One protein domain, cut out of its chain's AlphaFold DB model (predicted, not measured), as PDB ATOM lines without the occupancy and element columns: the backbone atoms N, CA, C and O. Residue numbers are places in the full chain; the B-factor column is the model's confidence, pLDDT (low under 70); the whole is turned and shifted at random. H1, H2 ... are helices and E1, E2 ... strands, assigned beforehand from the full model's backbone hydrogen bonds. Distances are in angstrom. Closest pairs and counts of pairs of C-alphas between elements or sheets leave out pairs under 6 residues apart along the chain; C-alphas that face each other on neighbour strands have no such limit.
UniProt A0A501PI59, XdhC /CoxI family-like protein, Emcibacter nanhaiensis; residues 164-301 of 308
ATOM      1  N   LEU A 164      46.111  46.730  -4.541       96.38
ATOM      2  CA  LEU A 164      45.617  45.957  -5.680       96.38
ATOM      3  C   LEU A 164      46.771  45.138  -6.261       96.38
ATOM      4  O   LEU A 164      47.731  45.707  -6.778       96.38
ATOM      5  N   VAL A 165      46.678  43.815  -6.215       95.69
ATOM      6  CA  VAL A 165      47.700  42.922  -6.778       95.69
ATOM      7  C   VAL A 165      47.181  42.294  -8.063       95.69
ATOM      8  O   VAL A 165      46.091  41.729  -8.086       95.69
ATOM      9  N   VAL A 166      47.964  42.373  -9.138       95.88
ATOM     10  CA  VAL A 166      47.573  41.867 -10.460       95.88
ATOM     11  C   VAL A 166      48.512  40.748 -10.897       95.88
ATOM     12  O   VAL A 166      49.679  41.002 -11.184       95.88
ATOM     13  N   PHE A 167      48.005  39.520 -10.994       94.12
ATOM     14  CA  PHE A 167      48.751  38.373 -11.516       94.12
ATOM     15  C   PHE A 167      48.565  38.244 -13.023       94.12
ATOM     16  O   PHE A 167      47.445  38.092 -13.508       94.12
ATOM     17  N   GLY A 168      49.673  38.258 -13.759       90.88
ATOM     18  CA  GLY A 168      49.702  38.133 -15.214       90.88
ATOM     19  C   GLY A 168      50.760  39.039 -15.839       90.88
ATOM     20  O   GLY A 168      51.132  40.064 -15.272       90.88
ATOM     21  N   GLU A 169      51.224  38.665 -17.028       88.75
ATOM     22  CA  GLU A 169      52.336  39.334 -17.732       88.75
ATOM     23  C   GLU A 169      51.873  40.063 -19.008       88.75
ATOM     24  O   GLU A 169      52.660  40.416 -19.879       88.75
ATOM     25  N   THR A 170      50.564  40.266 -19.145       91.75
ATOM     26  CA  THR A 170      49.929  40.743 -20.380       91.75
ATOM     27  C   THR A 170      49.775  42.265 -20.385       91.75
ATOM     28  O   THR A 170      49.842  42.917 -19.341       91.75
ATOM     29  N   GLU A 171      49.482  42.852 -21.549       94.12
ATOM     30  CA  GLU A 171      49.175  44.290 -21.664       94.12
ATOM     31  C   GLU A 171      47.983  44.705 -20.783       94.12
ATOM     32  O   GLU A 171      47.957  45.807 -20.231       94.12
ATOM     33  N   LEU A 172      47.020  43.798 -20.582       95.81
ATOM     34  CA  LEU A 172      45.918  44.008 -19.646       95.81
ATOM     35  C   LEU A 172      46.429  44.129 -18.206       95.81
ATOM     36  O   LEU A 172      46.053  45.067 -17.504       95.81
ATOM     37  N   ALA A 173      47.295  43.210 -17.771       94.56
ATOM     38  CA  ALA A 173      47.868  43.247 -16.429       94.56
ATOM     39  C   ALA A 173      48.670  44.536 -16.196       94.56
ATOM     40  O   ALA A 173      48.546  45.170 -15.149       94.56
ATOM     41  N   HIS A 174      49.436  44.968 -17.200       94.56
ATOM     42  CA  HIS A 174      50.148  46.241 -17.153       94.56
ATOM     43  C   HIS A 174      49.195  47.443 -17.049       94.56
ATOM     44  O   HIS A 174      49.369  48.295 -16.175       94.56
ATOM     45  N   SER A 175      48.145  47.475 -17.875       97.50
ATOM     46  CA  SER A 175      47.132  48.541 -17.863       97.50
ATOM     47  C   SER A 175      46.438  48.655 -16.502       97.50
ATOM     48  O   SER A 175      46.279  49.758 -15.983       97.50
ATOM     49  N   LEU A 176      46.093  47.523 -15.880       97.94
ATOM     50  CA  LEU A 176      45.488  47.480 -14.544       97.94
ATOM     51  C   LEU A 176      46.382  48.120 -13.475       97.94
ATOM     52  O   LEU A 176      45.894  48.890 -12.650       97.94
ATOM     53  N   VAL A 177      47.689  47.841 -13.496       96.44
ATOM     54  CA  VAL A 177      48.632  48.417 -12.525       96.44
ATOM     55  C   VAL A 177      48.815  49.918 -12.747       96.44
ATOM     56  O   VAL A 177      48.802  50.686 -11.783       96.44
ATOM     57  N   VAL A 178      48.959  50.359 -13.999       96.81
ATOM     58  CA  VAL A 178      49.138  51.781 -14.334       96.81
ATOM     59  C   VAL A 178      47.897  52.592 -13.965       96.81
ATOM     60  O   VAL A 178      48.001  53.590 -13.249       96.81
ATOM     61  N   PHE A 179      46.715  52.154 -14.399       98.25
ATOM     62  CA  PHE A 179      45.465  52.857 -14.114       98.25
ATOM     63  C   PHE A 179      45.098  52.781 -12.632       98.25
ATOM     64  O   PHE A 179      44.676  53.784 -12.062       98.25
ATOM     65  N   GLY A 180      45.331  51.645 -11.970       97.75
ATOM     66  CA  GLY A 180      45.111  51.507 -10.531       97.75
ATOM     67  C   GLY A 180      45.934  52.509  -9.711       97.75
ATOM     68  O   GLY A 180      45.388  53.180  -8.835       97.75
ATOM     69  N   ARG A 181      47.215  52.718 -10.054       95.94
ATOM     70  CA  ARG A 181      48.053  53.754  -9.417       95.94
ATOM     71  C   ARG A 181      47.496  55.158  -9.626       95.94
ATOM     72  O   ARG A 181      47.457  55.937  -8.673       95.94
ATOM     73  N   ALA A 182      47.047  55.470 -10.842       96.94
ATOM     74  CA  ALA A 182      46.428  56.759 -11.155       96.94
ATOM     75  C   ALA A 182      45.123  56.989 -10.369       96.94
ATOM     76  O   ALA A 182      44.827  58.114  -9.982       96.94
ATOM     77  N   LEU A 183      44.385  55.917 -10.067       96.81
ATOM     78  CA  LEU A 183      43.149  55.930  -9.276       96.81
ATOM     79  C   LEU A 183      43.386  55.906  -7.754       96.81
ATOM     80  O   LEU A 183      42.434  55.819  -6.977       96.81
ATOM     81  N   GLY A 184      44.641  55.989  -7.307       93.75
ATOM     82  CA  GLY A 184      44.990  56.072  -5.890       93.75
ATOM     83  C   GLY A 184      45.112  54.726  -5.173       93.75
ATOM     84  O   GLY A 184      45.222  54.714  -3.949       93.75
ATOM     85  N   PHE A 185      45.143  53.608  -5.899       95.31
ATOM     86  CA  PHE A 185      45.470  52.302  -5.330       95.31
ATOM     87  C   PHE A 185      46.987  52.125  -5.225       95.31
ATOM     88  O   PHE A 185      47.767  52.622  -6.045       95.31
ATOM     89  N   ARG A 186      47.423  51.346  -4.238       93.38
ATOM     90  CA  ARG A 186      48.768  50.774  -4.220       93.38
ATOM     91  C   ARG A 186      48.768  49.545  -5.130       93.38
ATOM     92  O   ARG A 186      48.600  48.423  -4.663       93.38
ATOM     93  N   SER A 187      48.892  49.767  -6.440       94.25
ATOM     94  CA  SER A 187      48.844  48.680  -7.428       94.25
ATOM     95  C   SER A 187      50.218  48.077  -7.714       94.25
ATOM     96  O   SER A 187      51.187  48.797  -7.997       94.25
ATOM     97  N   LEU A 188      50.286  46.748  -7.653       92.81
ATOM     98  CA  LEU A 188      51.507  45.947  -7.712       92.81
ATOM     99  C   LEU A 188      51.330  44.775  -8.685       92.81
ATOM    100  O   LEU A 188      50.237  44.221  -8.811       92.81
ATOM    101  N   HIS A 189      52.419  44.384  -9.347       92.00
ATOM    102  CA  HIS A 189      52.441  43.149 -10.125       92.00
ATOM    103  C   HIS A 189      52.625  41.943  -9.197       92.00
ATOM    104  O   HIS A 189      53.389  41.985  -8.228       92.00
ATOM    105  N   GLY A 190      51.888  40.880  -9.507       88.19
ATOM    106  CA  GLY A 190      52.004  39.568  -8.898       88.19
ATOM    107  C   GLY A 190      52.837  38.640  -9.781       88.19
ATOM    108  O   GLY A 190      52.549  38.483 -10.969       88.19
ATOM    109  N   GLU A 191      53.845  38.000  -9.203       81.50
ATOM    110  CA  GLU A 191      54.725  37.060  -9.889       81.50
ATOM    111  C   GLU A 191      54.281  35.617  -9.637       81.50
ATOM    112  O   GLU A 191      54.009  35.202  -8.510       81.50
ATOM    113  N   SER A 192      54.222  34.829 -10.713       68.31
ATOM    114  CA  SER A 192      53.879  33.399 -10.661       68.31
ATOM    115  C   SER A 192      55.116  32.481 -10.552       68.31
ATOM    116  O   SER A 192      55.011  31.272 -10.791       68.31
ATOM    117  N   GLY A 193      56.297  33.043 -10.256       60.44
ATOM    118  CA  GLY A 193      57.589  32.361 -10.079       60.44
ATOM    119  C   GLY A 193      58.294  32.794  -8.782       60.44
ATOM    120  O   GLY A 193      57.975  33.845  -8.239       60.44
ATOM    121  N   GLY A 194      59.198  31.953  -8.263       54.22
ATOM    122  CA  GLY A 194      59.838  32.134  -6.951       54.22
ATOM    123  C   GLY A 194      60.893  33.250  -6.886       54.22
ATOM    124  O   GLY A 194      61.619  33.477  -7.851       54.22
ATOM    125  N   ASN A 195      60.967  33.880  -5.702       46.12
ATOM    126  CA  ASN A 195      61.781  35.030  -5.277       46.12
ATOM    127  C   ASN A 195      61.842  36.213  -6.259       46.12
ATOM    128  O   ASN A 195      62.817  36.395  -6.988       46.12
ATOM    129  N   SER A 196      60.846  37.098  -6.156       48.22
ATOM    130  CA  SER A 196      60.962  38.471  -6.651       48.22
ATOM    131  C   SER A 196      62.176  39.155  -6.015       48.22
ATOM    132  O   SER A 196      62.268  39.273  -4.791       48.22
ATOM    133  N   ALA A 197      63.089  39.669  -6.843       46.09
ATOM    134  CA  ALA A 197      64.168  40.546  -6.386       46.09
ATOM    135  C   ALA A 197      63.641  41.924  -5.930       46.09
ATOM    136  O   ALA A 197      64.314  42.633  -5.180       46.09
ATOM    137  N   ALA A 198      62.434  42.308  -6.360       57.31
ATOM    138  CA  ALA A 198      61.778  43.540  -5.952       57.31
ATOM    139  C   ALA A 198      60.971  43.310  -4.665       57.31
ATOM    140  O   ALA A 198      59.981  42.576  -4.648       57.31
ATOM    141  N   THR A 199      61.365  43.994  -3.591       58.31
ATOM    142  CA  THR A 199      60.765  43.894  -2.247       58.31
ATOM    143  C   THR A 199      59.283  44.295  -2.211       58.31
ATOM    144  O   THR A 199      58.575  43.962  -1.261       58.31
ATOM    145  N   GLU A 200      58.806  45.001  -3.241       66.88
ATOM    146  CA  GLU A 200      57.440  45.523  -3.328       66.88
ATOM    147  C   GLU A 200      56.449  44.620  -4.082       66.88
ATOM    148  O   GLU A 200      55.249  44.779  -3.872       66.88
ATOM    149  N   ASN A 201      56.899  43.676  -4.920       78.38
ATOM    150  CA  ASN A 201      55.990  42.787  -5.662       78.38
ATOM    151  C   ASN A 201      55.417  41.690  -4.757       78.38
ATOM    152  O   ASN A 201      56.006  41.356  -3.729       78.38
ATOM    153  N   PHE A 202      54.279  41.110  -5.139       81.69
ATOM    154  CA  PHE A 202      53.712  39.934  -4.469       81.69
ATOM    155  C   PHE A 202      54.058  38.669  -5.250       81.69
ATOM    156  O   PHE A 202      53.945  38.639  -6.470       81.69
ATOM    157  N   THR A 203      54.432  37.607  -4.553       85.44
ATOM    158  CA  THR A 203      54.535  36.260  -5.125       85.44
ATOM    159  C   THR A 203      53.322  35.423  -4.722       85.44
ATOM    160  O   THR A 203      52.587  35.771  -3.794       85.44
ATOM    161  N   LEU A 204      53.102  34.297  -5.403       83.00
ATOM    162  CA  LEU A 204      52.097  33.320  -4.964       83.00
ATOM    163  C   LEU A 204      52.396  32.790  -3.552       83.00
ATOM    164  O   LEU A 204      51.470  32.592  -2.767       83.00
ATOM    165  N   ASP A 205      53.677  32.637  -3.210       81.19
ATOM    166  CA  ASP A 205      54.110  32.192  -1.884       81.19
ATOM    167  C   ASP A 205      53.830  33.250  -0.809       81.19
ATOM    168  O   ASP A 205      53.404  32.901   0.289       81.19
ATOM    169  N   ASP A 206      53.985  34.545  -1.124       83.69
ATOM    170  CA  ASP A 206      53.612  35.629  -0.203       83.69
ATOM    171  C   ASP A 206      52.129  35.567   0.181       83.69
ATOM    172  O   ASP A 206      51.790  35.803   1.341       83.69
ATOM    173  N   LEU A 207      51.257  35.242  -0.783       82.25
ATOM    174  CA  LEU A 207      49.821  35.088  -0.544       82.25
ATOM    175  C   LEU A 207      49.499  33.826   0.255       82.25
ATOM    176  O   LEU A 207      48.692  33.884   1.178       82.25
ATOM    177  N   ALA A 208      50.118  32.699  -0.100       78.81
ATOM    178  CA  ALA A 208      49.836  31.409   0.518       78.81
ATOM    179  C   ALA A 208      50.367  31.315   1.957       78.81
ATOM    180  O   ALA A 208      49.702  30.748   2.821       78.81
ATOM    181  N   ALA A 209      51.553  31.867   2.220       79.62
ATOM    182  CA  ALA A 209      52.185  31.840   3.537       79.62
ATOM    183  C   ALA A 209      51.767  33.016   4.437       79.62
ATOM    184  O   ALA A 209      52.056  32.997   5.631       79.62
ATOM    185  N   GLY A 210      51.116  34.047   3.884       78.44
ATOM    186  CA  GLY A 210      50.770  35.255   4.637       78.44
ATOM    187  C   GLY A 210      51.998  36.062   5.072       78.44
ATOM    188  O   GLY A 210      51.965  36.743   6.093       78.44
ATOM    189  N   ASN A 211      53.092  36.001   4.304       78.81
ATOM    190  CA  ASN A 211      54.347  36.701   4.621       78.81
ATOM    191  C   ASN A 211      54.207  38.230   4.555       78.81
ATOM    192  O   ASN A 211      55.039  38.968   5.087       78.81
ATOM    193  N   LYS A 212      53.173  38.711   3.858       81.62
ATOM    194  CA  LYS A 212      52.841  40.124   3.680       81.62
ATOM    195  C   LYS A 212      51.397  40.364   4.122       81.62
ATOM    196  O   LYS A 212      50.579  39.452   4.000       81.62
ATOM    197  N   PRO A 213      51.060  41.589   4.577       82.94
ATOM    198  CA  PRO A 213      49.670  41.976   4.780       82.94
ATOM    199  C   PRO A 213      48.842  41.650   3.537       82.94
ATOM    200  O   PRO A 213      49.276  41.938   2.415       82.94
ATOM    201  N   ALA A 214      47.685  41.022   3.743       86.88
ATOM    202  CA  ALA A 214      46.824  40.613   2.645       86.88
ATOM    203  C   ALA A 214      46.396  41.841   1.820       86.88
ATOM    204  O   ALA A 214      46.070  42.879   2.401       86.88
ATOM    205  N   PRO A 215      46.413  41.754   0.479       92.12
ATOM    206  CA  PRO A 215      45.916  42.832  -0.361       92.12
ATOM    207  C   PRO A 215      44.392  42.956  -0.248       92.12
ATOM    208  O   PRO A 215      43.691  41.963  -0.049       92.12
ATOM    209  N   ASP A 216      43.878  44.166  -0.454       93.94
ATOM    210  CA  ASP A 216      42.436  44.433  -0.474       93.94
ATOM    211  C   ASP A 216      41.768  43.835  -1.722       93.94
ATOM    212  O   ASP A 216      40.631  43.369  -1.667       93.94
ATOM    213  N   TYR A 217      42.497  43.810  -2.842       97.38
ATOM    214  CA  TYR A 217      42.006  43.317  -4.126       97.38
ATOM    215  C   TYR A 217      43.073  42.492  -4.849       97.38
ATOM    216  O   TYR A 217      44.225  42.920  -4.979       97.38
ATOM    217  N   ILE A 218      42.679  41.343  -5.401       97.19
ATOM    218  CA  ILE A 218      43.515  40.541  -6.302       97.19
ATOM    219  C   ILE A 218      42.829  40.427  -7.659       97.19
ATOM    220  O   ILE A 218      41.664  40.059  -7.734       97.19
ATOM    221  N   VAL A 219      43.561  40.671  -8.745       97.56
ATOM    222  CA  VAL A 219      43.104  40.398 -10.113       97.56
ATOM    223  C   VAL A 219      43.980  39.316 -10.733       97.56
ATOM    224  O   VAL A 219      45.174  39.509 -10.952       97.56
ATOM    225  N   VAL A 220      43.377  38.178 -11.059       96.44
ATOM    226  CA  VAL A 220      44.001  37.075 -11.791       96.44
ATOM    227  C   VAL A 220      43.730  37.273 -13.287       96.44
ATOM    228  O   VAL A 220      42.642  36.984 -13.788       96.44
ATOM    229  N   ALA A 221      44.730  37.790 -13.999       94.75
ATOM    230  CA  ALA A 221      44.736  38.097 -15.432       94.75
ATOM    231  C   ALA A 221      45.822  37.298 -16.185       94.75
ATOM    232  O   ALA A 221      46.488  37.794 -17.097       94.75
ATOM    233  N   THR A 222      45.990  36.035 -15.800       89.19
ATOM    234  CA  THR A 222      47.030  35.101 -16.267       89.19
ATOM    235  C   THR A 222      46.820  34.559 -17.682       89.19
ATOM    236  O   THR A 222      47.726  33.954 -18.249       89.19
ATOM    237  N   GLN A 223      45.625  34.732 -18.260       84.94
ATOM    238  CA  GLN A 223      45.263  34.250 -19.603       84.94
ATOM    239  C   GLN A 223      45.560  32.751 -19.858       84.94
ATOM    240  O   GLN A 223      45.769  32.345 -20.997       84.94
ATOM    241  N   GLY A 224      45.504  31.886 -18.836       80.44
ATOM    242  CA  GLY A 224      45.765  30.442 -18.970       80.44
ATOM    243  C   GLY A 224      47.122  29.995 -18.433       80.44
ATOM    244  O   GLY A 224      47.308  28.805 -18.173       80.44
ATOM    245  N   VAL A 225      48.058  30.917 -18.217       82.62
ATOM    246  CA  VAL A 225      49.379  30.589 -17.677       82.62
ATOM    247  C   VAL A 225      49.270  30.396 -16.166       82.62
ATOM    248  O   VAL A 225      49.132  31.355 -15.418       82.62
ATOM    249  N   LYS A 226      49.336  29.141 -15.706       84.75
ATOM    250  CA  LYS A 226      49.269  28.776 -14.274       84.75
ATOM    251  C   LYS A 226      48.000  29.261 -13.547       84.75
ATOM    252  O   LYS A 226      48.047  29.485 -12.340       84.75
ATOM    253  N   ASP A 227      46.859  29.335 -14.242       89.56
ATOM    254  CA  ASP A 227      45.563  29.726 -13.648       89.56
ATOM    255  C   ASP A 227      45.274  28.987 -12.335       89.56
ATOM    256  O   ASP A 227      44.896  29.617 -11.353       89.56
ATOM    257  N   LYS A 228      45.514  27.665 -12.299       90.31
ATOM    258  CA  LYS A 228      45.320  26.840 -11.098       90.31
ATOM    259  C   LYS A 228      46.061  27.407  -9.887       90.31
ATOM    260  O   LYS A 228      45.448  27.650  -8.858       90.31
ATOM    261  N   ALA A 229      47.368  27.629 -10.023       89.81
ATOM    262  CA  ALA A 229      48.208  28.074  -8.918       89.81
ATOM    263  C   ALA A 229      47.843  29.497  -8.467       89.81
ATOM    264  O   ALA A 229      47.778  29.763  -7.271       89.81
ATOM    265  N   ALA A 230      47.560  30.394  -9.418       91.00
ATOM    266  CA  ALA A 230      47.160  31.764  -9.111       91.00
ATOM    267  C   ALA A 230      45.803  31.827  -8.396       91.00
ATOM    268  O   ALA A 230      45.670  32.531  -7.400       91.00
ATOM    269  N   LEU A 231      44.813  31.066  -8.872       93.44
ATOM    270  CA  LEU A 231      43.488  31.007  -8.258       93.44
ATOM    271  C   LEU A 231      43.524  30.337  -6.886       93.44
ATOM    272  O   LEU A 231      42.937  30.871  -5.952       93.44
ATOM    273  N   GLU A 232      44.236  29.217  -6.734       92.06
ATOM    274  CA  GLU A 232      44.376  28.555  -5.433       92.06
ATOM    275  C   GLU A 232      45.039  29.477  -4.405       92.06
ATOM    276  O   GLU A 232      44.541  29.579  -3.288       92.06
ATOM    277  N   ALA A 233      46.117  30.182  -4.768       90.81
ATOM    278  CA  ALA A 233      46.783  31.117  -3.862       90.81
ATOM    279  C   ALA A 233      45.905  32.335  -3.535       90.81
ATOM    280  O   ALA A 233      45.809  32.729  -2.376       90.81
ATOM    281  N   ALA A 234      45.241  32.919  -4.536       92.56
ATOM    282  CA  ALA A 234      44.380  34.082  -4.341       92.56
ATOM    283  C   ALA A 234      43.172  33.752  -3.459       92.56
ATOM    284  O   ALA A 234      42.889  34.479  -2.509       92.56
ATOM    285  N   VAL A 235      42.496  32.635  -3.731       92.06
ATOM    286  CA  VAL A 235      41.329  32.207  -2.959       92.06
ATOM    287  C   VAL A 235      41.741  31.724  -1.570       92.06
ATOM    288  O   VAL A 235      41.077  32.066  -0.609       92.06
ATOM    289  N   LYS A 236      42.866  31.026  -1.384       89.44
ATOM    290  CA  LYS A 236      43.318  30.651  -0.027       89.44
ATOM    291  C   LYS A 236      43.837  31.830   0.801       89.44
ATOM    292  O   LYS A 236      43.976  31.699   2.012       89.44
ATOM    293  N   SER A 237      44.133  32.967   0.172       89.56
ATOM    294  CA  SER A 237      44.557  34.168   0.892       89.56
ATOM    295  C   SER A 237      43.401  34.812   1.668       89.56
ATOM    296  O   SER A 237      42.229  34.646   1.324       89.56
ATOM    297  N   CYS A 238      43.742  35.649   2.652       87.25
ATOM    298  CA  CYS A 238      42.781  36.485   3.382       87.25
ATOM    299  C   CYS A 238      42.242  37.676   2.560       87.25
ATOM    300  O   CYS A 238      41.627  38.576   3.128       87.25
ATOM    301  N   CYS A 239      42.496  37.734   1.247       92.19
ATOM    302  CA  CYS A 239      41.989  38.805   0.394       92.19
ATOM    303  C   CYS A 239      40.452  38.727   0.282       92.19
ATOM    304  O   CYS A 239      39.923  37.671  -0.086       92.19
ATOM    305  N   PRO A 240      39.718  39.821   0.551       92.50
ATOM    306  CA  PRO A 240      38.257  39.805   0.522       92.50
ATOM    307  C   PRO A 240      37.678  39.759  -0.899       92.50
ATOM    308  O   PRO A 240      36.560  39.280  -1.078       92.50
ATOM    309  N   HIS A 241      38.418  40.224  -1.913       95.44
ATOM    310  CA  HIS A 241      37.908  40.373  -3.276       95.44
ATOM    311  C   HIS A 241      38.897  39.846  -4.319       95.44
ATOM    312  O   HIS A 241      39.940  40.455  -4.583       95.44
ATOM    313  N   VAL A 242      38.541  38.731  -4.963       96.69
ATOM    314  CA  VAL A 242      39.360  38.095  -5.999       96.69
ATOM    315  C   VAL A 242      38.636  38.177  -7.336       96.69
ATOM    316  O   VAL A 242      37.566  37.612  -7.517       96.69
ATOM    317  N   PHE A 243      39.235  38.847  -8.310       97.94
ATOM    318  CA  PHE A 243      38.703  38.985  -9.659       97.94
ATOM    319  C   PHE A 243      39.420  38.021 -10.591       97.94
ATOM    320  O   PHE A 243      40.649  38.013 -10.651       97.94
ATOM    321  N   PHE A 244      38.674  37.253 -11.378       97.44
ATOM    322  CA  PHE A 244      39.249  36.376 -12.391       97.44
ATOM    323  C   PHE A 244      38.841  36.804 -13.797       97.44
ATOM    324  O   PHE A 244      37.664  36.757 -14.176       97.44
ATOM    325  N   VAL A 245      39.844  37.202 -14.581       96.56
ATOM    326  CA  VAL A 245      39.684  37.609 -15.977       96.56
ATOM    327  C   VAL A 245      39.556  36.364 -16.852       96.56
ATOM    328  O   VAL A 245      40.533  35.816 -17.368       96.56
ATOM    329  N   ALA A 246      38.320  35.909 -17.019       94.62
ATOM    330  CA  ALA A 246      37.985  34.743 -17.819       94.62
ATOM    331  C   ALA A 246      36.552  34.823 -18.357       94.62
ATOM    332  O   ALA A 246      35.722  35.585 -17.867       94.62
ATOM    333  N   SER A 247      36.252  34.006 -19.370       92.94
ATOM    334  CA  SER A 247      34.873  33.801 -19.815       92.94
ATOM    335  C   SER A 247      34.067  33.045 -18.757       92.94
ATOM    336  O   SER A 247      34.634  32.260 -17.997       92.94
ATOM    337  N   MET A 248      32.736  33.186 -18.782       92.56
ATOM    338  CA  MET A 248      31.815  32.435 -17.910       92.56
ATOM    339  C   MET A 248      32.123  30.934 -17.873       92.56
ATOM    340  O   MET A 248      32.205  30.328 -16.810       92.56
ATOM    341  N   LYS A 249      32.348  30.337 -19.052       95.12
ATOM    342  CA  LYS A 249      32.638  28.904 -19.190       95.12
ATOM    343  C   LYS A 249      33.954  28.520 -18.511       95.12
ATOM    344  O   LYS A 249      34.015  27.510 -17.822       95.12
ATOM    345  N   LYS A 250      35.002  29.328 -18.700       94.06
ATOM    346  CA  LYS A 250      36.321  29.076 -18.107       94.06
ATOM    347  C   LYS A 250      36.309  29.304 -16.591       94.06
ATOM    348  O   LYS A 250      36.977  28.573 -15.869       94.06
ATOM    349  N   ALA A 251      35.542  30.281 -16.116       93.56
ATOM    350  CA  ALA A 251      35.335  30.516 -14.694       93.56
ATOM    351  C   ALA A 251      34.618  29.338 -14.020       93.56
ATOM    352  O   ALA A 251      35.110  28.843 -13.014       93.56
ATOM    353  N   ALA A 252      33.518  28.845 -14.604       94.12
ATOM    354  CA  ALA A 252      32.796  27.675 -14.097       94.12
ATOM    355  C   ALA A 252      33.697  26.431 -14.029       94.12
ATOM    356  O   ALA A 252      33.798  25.805 -12.979       94.12
ATOM    357  N   PHE A 253      34.448  26.163 -15.106       95.06
ATOM    358  CA  PHE A 253      35.423  25.072 -15.151       95.06
ATOM    359  C   PHE A 253      36.442  25.137 -14.003       95.06
ATOM    360  O   PHE A 253      36.754  24.118 -13.391       95.06
ATOM    361  N   TRP A 254      36.984  26.322 -13.703       95.06
ATOM    362  CA  TRP A 254      37.942  26.460 -12.608       95.06
ATOM    363  C   TRP A 254      37.281  26.400 -11.231       95.06
ATOM    364  O   TRP A 254      37.869  25.798 -10.339       95.06
ATOM    365  N   LYS A 255      36.070  26.946 -11.052       93.69
ATOM    366  CA  LYS A 255      35.323  26.839  -9.788       93.69
ATOM    367  C   LYS A 255      35.103  25.376  -9.392       93.69
ATOM    368  O   LYS A 255      35.454  25.011  -8.277       93.69
ATOM    369  N   GLU A 256      34.653  24.530 -10.319       94.00
ATOM    370  CA  GLU A 256      34.477  23.087 -10.080       94.00
ATOM    371  C   GLU A 256      35.778  22.420  -9.605       94.00
ATOM    372  O   GLU A 256      35.798  21.738  -8.582       94.00
ATOM    373  N   ARG A 257      36.903  22.687 -10.281       94.25
ATOM    374  CA  ARG A 257      38.204  22.109  -9.899       94.25
ATOM    375  C   ARG A 257      38.744  22.622  -8.569       94.25
ATOM    376  O   ARG A 257      39.475  21.900  -7.894       94.25
ATOM    377  N   LEU A 258      38.441  23.868  -8.210       93.81
ATOM    378  CA  LEU A 258      38.837  24.428  -6.919       93.81
ATOM    379  C   LEU A 258      38.067  23.737  -5.784       93.81
ATOM    380  O   LEU A 258      38.695  23.349  -4.797       93.81
ATOM    381  N   VAL A 259      36.768  23.469  -5.961       93.69
ATOM    382  CA  VAL A 259      35.977  22.655  -5.017       93.69
ATOM    383  C   VAL A 259      36.547  21.240  -4.899       93.69
ATOM    384  O   VAL A 259      36.799  20.772  -3.791       93.69
ATOM    385  N   GLU A 260      36.849  20.577  -6.022       93.12
ATOM    386  CA  GLU A 260      37.488  19.245  -6.025       93.12
ATOM    387  C   GLU A 260      38.833  19.231  -5.275       93.12
ATOM    388  O   GLU A 260      39.223  18.213  -4.705       93.12
ATOM    389  N   SER A 261      39.547  20.361  -5.258       90.06
ATOM    390  CA  SER A 261      40.814  20.528  -4.535       90.06
ATOM    391  C   SER A 261      40.657  20.849  -3.041       90.06
ATOM    392  O   SER A 261      41.660  21.024  -2.346       90.06
ATOM    393  N   GLY A 262      39.418  20.916  -2.542       90.88
ATOM    394  CA  GLY A 262      39.095  21.160  -1.136       90.88
ATOM    395  C   GLY A 262      38.936  22.632  -0.754       90.88
ATOM    396  O   GLY A 262      38.986  22.943   0.433       90.88
ATOM    397  N   ILE A 263      38.775  23.544  -1.720       90.50
ATOM    398  CA  ILE A 263      38.395  24.934  -1.430       90.50
ATOM    399  C   ILE A 263      36.899  24.985  -1.109       90.50
ATOM    400  O   ILE A 263      36.094  24.379  -1.812       90.50
ATOM    401  N   SER A 264      36.540  25.697  -0.040       90.25
ATOM    402  CA  SER A 264      35.148  25.822   0.394       90.25
ATOM    403  C   SER A 264      34.332  26.726  -0.536       90.25
ATOM    404  O   SER A 264      34.871  27.648  -1.153       90.25
ATOM    405  N   ASP A 265      33.014  26.519  -0.592       87.56
ATOM    406  CA  ASP A 265      32.117  27.406  -1.348       87.56
ATOM    407  C   ASP A 265      32.172  28.854  -0.824       87.56
ATOM    408  O   ASP A 265      32.190  29.792  -1.616       87.56
ATOM    409  N   GLN A 266      32.327  29.039   0.494       86.12
ATOM    410  CA  GLN A 266      32.473  30.364   1.120       86.12
ATOM    411  C   GLN A 266      33.716  31.112   0.620       86.12
ATOM    412  O   GLN A 266      33.694  32.328   0.429       86.12
ATOM    413  N   ASP A 267      34.816  30.397   0.380       86.62
ATOM    414  CA  ASP A 267      36.016  31.001  -0.193       86.62
ATOM    415  C   ASP A 267      35.812  31.384  -1.665       86.62
ATOM    416  O   ASP A 267      36.354  32.387  -2.132       86.62
ATOM    417  N   LEU A 268      34.999  30.615  -2.393       89.75
ATOM    418  CA  LEU A 268      34.661  30.873  -3.792       89.75
ATOM    419  C   LEU A 268      33.631  31.991  -3.981       89.75
ATOM    420  O   LEU A 268      33.599  32.577  -5.066       89.75
ATOM    421  N   ASP A 269      32.847  32.340  -2.961       90.19
ATOM    422  CA  ASP A 269      31.934  33.492  -3.000       90.19
ATOM    423  C   ASP A 269      32.691  34.815  -3.198       90.19
ATOM    424  O   ASP A 269      32.187  35.750  -3.822       90.19
ATOM    425  N   ARG A 270      33.956  34.867  -2.761       91.31
ATOM    426  CA  ARG A 270      34.871  36.002  -2.976       91.31
ATOM    427  C   ARG A 270      35.392  36.103  -4.413       91.31
ATOM    428  O   ARG A 270      35.991  37.119  -4.775       91.31
ATOM    429  N   LEU A 271      35.213  35.051  -5.224       94.94
ATOM    430  CA  LEU A 271      35.710  34.958  -6.596       94.94
ATOM    431  C   LEU A 271      34.704  35.540  -7.599       94.94
ATOM    432  O   LEU A 271      33.761  34.878  -8.055       94.94
ATOM    433  N   ILE A 272      34.991  36.764  -8.022       96.31
ATOM    434  CA  ILE A 272      34.234  37.540  -8.997       96.31
ATOM    435  C   ILE A 272      34.724  37.190 -10.402       96.31
ATOM    436  O   ILE A 272      35.868  37.454 -10.787       96.31
ATOM    437  N   SER A 273      33.848  36.585 -11.198       95.19
ATOM    438  CA  SER A 273      34.114  36.302 -12.606       95.19
ATOM    439  C   SER A 273      32.801  36.266 -13.395       95.19
ATOM    440  O   SER A 273      31.839  35.673 -12.903       95.19
ATOM    441  N   PRO A 274      32.739  36.858 -14.600       95.50
ATOM    442  CA  PRO A 274      33.807  37.534 -15.331       95.50
ATOM    443  C   PRO A 274      34.193  38.830 -14.621       95.50
ATOM    444  O   PRO A 274      33.337  39.517 -14.072       95.50
ATOM    445  N   ALA A 275      35.485  39.140 -14.593       96.88
ATOM    446  CA  ALA A 275      35.950  40.372 -13.975       96.88
ATOM    447  C   ALA A 275      35.519  41.600 -14.796       96.88
ATOM    448  O   ALA A 275      35.708  41.632 -16.015       96.88
ATOM    449  N   GLY A 276      35.028  42.624 -14.102       97.06
ATOM    450  CA  GLY A 276      34.675  43.931 -14.642       97.06
ATOM    451  C   GLY A 276      33.204  44.118 -15.004       97.06
ATOM    452  O   GLY A 276      32.438  43.174 -15.188       97.06
ATOM    453  N   LEU A 277      32.807  45.388 -15.106       96.94
ATOM    454  CA  LEU A 277      31.460  45.793 -15.509       96.94
ATOM    455  C   LEU A 277      31.226  45.585 -17.011       96.94
ATOM    456  O   LEU A 277      32.111  45.807 -17.842       96.94
ATOM    457  N   HIS A 278      29.996  45.240 -17.389       95.19
ATOM    458  CA  HIS A 278      29.613  45.054 -18.790       95.19
ATOM    459  C   HIS A 278      29.482  46.389 -19.545       95.19
ATOM    460  O   HIS A 278      28.384  46.893 -19.756       95.19
ATOM    461  N   ILE A 279      30.616  46.939 -19.993       96.94
ATOM    462  CA  ILE A 279      30.696  48.199 -20.762       96.94
ATOM    463  C   ILE A 279      30.978  47.995 -22.260       96.94
ATOM    464  O   ILE A 279      31.207  48.956 -22.987       96.94
ATOM    465  N   GLY A 280      31.008  46.745 -22.735       95.25
ATOM    466  CA  GLY A 280      31.323  46.427 -24.135       95.25
ATOM    467  C   GLY A 280      32.807  46.564 -24.507       95.25
ATOM    468  O   GLY A 280      33.114  46.733 -25.686       95.25
ATOM    469  N   ALA A 281      33.705  46.480 -23.519       95.69
ATOM    470  CA  ALA A 281      35.152  46.607 -23.692       95.69
ATOM    471  C   ALA A 281      35.731  45.583 -24.685       95.69
ATOM    472  O   ALA A 281      35.381  44.400 -24.649       95.69
ATOM    473  N   ARG A 282      36.646  46.032 -25.552       92.44
ATOM    474  CA  ARG A 282      37.286  45.207 -26.592       92.44
ATOM    475  C   ARG A 282      38.801  45.114 -26.446       92.44
ATOM    476  O   ARG A 282      39.368  44.065 -26.741       92.44
ATOM    477  N   GLY A 283      39.450  46.194 -26.014       94.75
ATOM    478  CA  GLY A 283      40.907  46.266 -25.860       94.75
ATOM    479  C   GLY A 283      41.386  46.115 -24.409       94.75
ATOM    480  O   GLY A 283      40.596  46.317 -23.485       94.75
ATOM    481  N   PRO A 284      42.683  45.830 -24.175       96.31
ATOM    482  CA  PRO A 284      43.253  45.705 -22.830       96.31
ATOM    483  C   PRO A 284      42.989  46.914 -21.926       96.31
ATOM    484  O   PRO A 284      42.606  46.741 -20.772       96.31
ATOM    485  N   ALA A 285      43.119  48.134 -22.454       97.12
ATOM    486  CA  ALA A 285      42.864  49.354 -21.692       97.12
ATOM    487  C   ALA A 285      41.383  49.503 -21.291       97.12
ATOM    488  O   ALA A 285      41.083  49.802 -20.139       97.12
ATOM    489  N   GLU A 286      40.449  49.243 -22.210       98.25
ATOM    490  CA  GLU A 286      39.007  49.299 -21.922       98.25
ATOM    491  C   GLU A 286      38.589  48.216 -20.919       98.25
ATOM    492  O   GLU A 286      37.795  48.473 -20.015       98.25
ATOM    493  N   ILE A 287      39.153  47.009 -21.042       97.94
ATOM    494  CA  ILE A 287      38.918  45.912 -20.096       97.94
ATOM    495  C   ILE A 287      39.478  46.287 -18.716       97.94
ATOM    496  O   ILE A 287      38.814  46.062 -17.708       97.94
ATOM    497  N   ALA A 288      40.654  46.917 -18.646       98.25
ATOM    498  CA  ALA A 288      41.202  47.408 -17.385       98.25
ATOM    499  C   ALA A 288      40.284  48.453 -16.729       98.25
ATOM    500  O   ALA A 288      40.036  48.366 -15.529       98.25
ATOM    501  N   VAL A 289      39.731  49.396 -17.504       98.44
ATOM    502  CA  VAL A 289      38.743  50.375 -17.011       98.44
ATOM    503  C   VAL A 289      37.488  49.676 -16.487       98.44
ATOM    504  O   VAL A 289      37.028  50.001 -15.398       98.44
ATOM    505  N   SER A 290      36.965  48.685 -17.214       98.50
ATOM    506  CA  SER A 290      35.816  47.872 -16.791       98.50
ATOM    507  C   SER A 290      36.047  47.182 -15.439       98.50
ATOM    508  O   SER A 290      35.183  47.238 -14.559       98.50
ATOM    509  N   ILE A 291      37.217  46.563 -15.254       98.50
ATOM    510  CA  ILE A 291      37.599  45.879 -14.010       98.50
ATOM    511  C   ILE A 291      37.779  46.883 -12.874       98.50
ATOM    512  O   ILE A 291      37.209  46.705 -11.802       98.50
ATOM    513  N   LEU A 292      38.528  47.963 -13.100       98.56
ATOM    514  CA  LEU A 292      38.782  48.976 -12.074       98.56
ATOM    515  C   LEU A 292      37.512  49.732 -11.677       98.56
ATOM    516  O   LEU A 292      37.371  50.089 -10.512       98.56
ATOM    517  N   ALA A 293      36.563  49.920 -12.595       98.31
ATOM    518  CA  ALA A 293      35.249  50.463 -12.269       98.31
ATOM    519  C   ALA A 293      34.490  49.551 -11.290       98.31
ATOM    520  O   ALA A 293      33.920  50.048 -10.323       98.31
ATOM    521  N   GLN A 294      34.545  48.228 -11.484       98.06
ATOM    522  CA  GLN A 294      33.957  47.271 -10.543       98.06
ATOM    523  C   GLN A 294      34.685  47.273  -9.188       98.06
ATOM    524  O   GLN A 294      34.042  47.244  -8.143       98.06
ATOM    525  N   VAL A 295      36.019  47.365  -9.188       97.75
ATOM    526  CA  VAL A 295      36.813  47.498  -7.952       97.75
ATOM    527  C   VAL A 295      36.416  48.762  -7.181       97.75
ATOM    528  O   VAL A 295      36.221  48.707  -5.971       97.75
ATOM    529  N   ILE A 296      36.263  49.898  -7.868       97.00
ATOM    530  CA  ILE A 296      35.827  51.163  -7.258       97.00
ATOM    531  C   ILE A 296      34.394  51.061  -6.734       97.00
ATOM    532  O   ILE A 296      34.122  51.584  -5.656       97.00
ATOM    533  N   GLN A 297      33.497  50.399  -7.470       96.38
ATOM    534  CA  GLN A 297      32.128  50.165  -7.019       96.38
ATOM    535  C   GLN A 297      32.131  49.456  -5.663       96.38
ATOM    536  O   GLN A 297      31.591  50.002  -4.710       96.38
ATOM    537  N   ILE A 298      32.838  48.328  -5.554       94.88
ATOM    538  CA  ILE A 298      32.951  47.551  -4.311       94.88
ATOM    539  C   ILE A 298      33.644  48.353  -3.204       94.88
ATOM    540  O   ILE A 298      33.199  48.349  -2.063       94.88
ATOM    541  N   LYS A 299      34.714  49.092  -3.522       92.00
ATOM    542  CA  LYS A 299      35.410  49.964  -2.557       92.00
ATOM    543  C   LYS A 299      34.472  50.993  -1.916       92.00
ATOM    544  O   LYS A 299      34.648  51.338  -0.752       92.00
ATOM    545  N   ASN A 300      33.539  51.523  -2.700       90.56
ATOM    546  CA  ASN A 300      32.651  52.605  -2.292       90.56
ATOM    547  C   ASN A 300      31.273  52.109  -1.829       90.56
ATOM    548  O   ASN A 300      30.438  52.935  -1.456       90.56
ATOM    549  N   GLU A 301      31.011  50.800  -1.862       86.75
ATOM    550  CA  GLU A 301      29.807  50.226  -1.273       86.75
ATOM    551  C   GLU A 301      29.834  50.493   0.233       86.75
ATOM    552  O   GLU A 301      30.618  49.921   0.992       86.75
TER     553      GLU A 301
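This is residues 164 to 301 of the 308 residues of the protein "XdhC /CoxI family-like protein" of Emcibacter nanhaiensis (UniProt A0A501PI59). A small sheet of four parallel strands runs through the middle of this domain, with H1 and H6 side by side over one face and H3 over the other. On the H3 side, H2 packs on H3 near the E2 edge of the sheet, while H4 and H5 lie out beyond the E4 edge. The printed part has 138 residues, with six named helices and four named strands in the order E1 H1 E2 H2 E3 H3 E4 H4 H5 H6; the sheet's order is E2 E1 E3 E4, and the class is mixed, helices and strands. The whole is compact and rounded, with a radius of gyration of the C-alphas of 13.8 A and spans of 36 by 34 by 30 A.

Begin with the sheet at C-alpha 164, at (45.617, 45.957, -5.680), where E1 starts; it covers residues 164 to 167. Beside it look for E2, residues 186 to 191, the longest strand at 16.0 A. E3 is residues 217 to 220, and E4, residues 241 to 244, ends at C-alpha 244, at (39.249, 36.376, -12.391). Of the helices, H1 is residues 171 to 182, 16.5 A long, H2 is residues 204 to 209, and H3 is residues 227 to 236, 13.8 A long. H4 is residues 248 to 260, 18.6 A long, and H5 is residues 265 to 269. Find the longest helix, H6, at residues 284 to 300; it runs 24.1 A to C-alpha 300 at (32.651, 52.605, -2.292).

Start at the inner strands E1 and E3, parallel at 14 degrees, where N 167 and O 219 are 2.8 A apart, within hydrogen-bond range. On the other side of E1, the edge strand E2 is parallel to it at 21 degrees, with N 190 and O 166 2.8 A apart. The edge strand E4 is parallel to E3 at 16 degrees, with N 243 and O 218 2.8 A apart. E1, H1, E2 and E3, H3, E4 are strand-helix-strand units, two parallel neighbour strands with a helix between them in the chain; E2, H2, E3 is a split unit, with E1 between its strands. The three crossovers are right-handed. H1 lies over E2 and E1 at a height over the sheet of 8.4 A, along the strands. H6, on the same face, has a height of 10.3 A; H1 and H6 touch at a steep tilt of 44 degrees, the same way, closest at the C-alphas of Leu 172 and Pro 284, 4.5 A apart. On the opposite face, H3 lies over E3 at a height of 8.4 A. H2 only grazes the sheet but touches H3, with the C-alphas of Ala 208 and Ala 233 closest at 5.3 A. H5 only just touches H3, with 3 pairs of C-alphas within 8 A, the closest those of Val 235 and Asp 267 at 6.1 A. H4 is not on the sheet; it is close to H3 but not clearly touching, with the C-alphas of Glu 232 and Leu 258 7.1 A apart. In the six helices, every O i to N i+4 pair is within hydrogen-bond range.

The two C-alphas farthest apart are those of Ala 182 and Glu 260, 38.9 A. The printed part has no cut. Look for two long links, from E2 to H2 with 12 residues and from H5 to H6 with 14. The mean pLDDT of the printed part is 90.0, and residues 192 to 200, in the first of these links, are under 70.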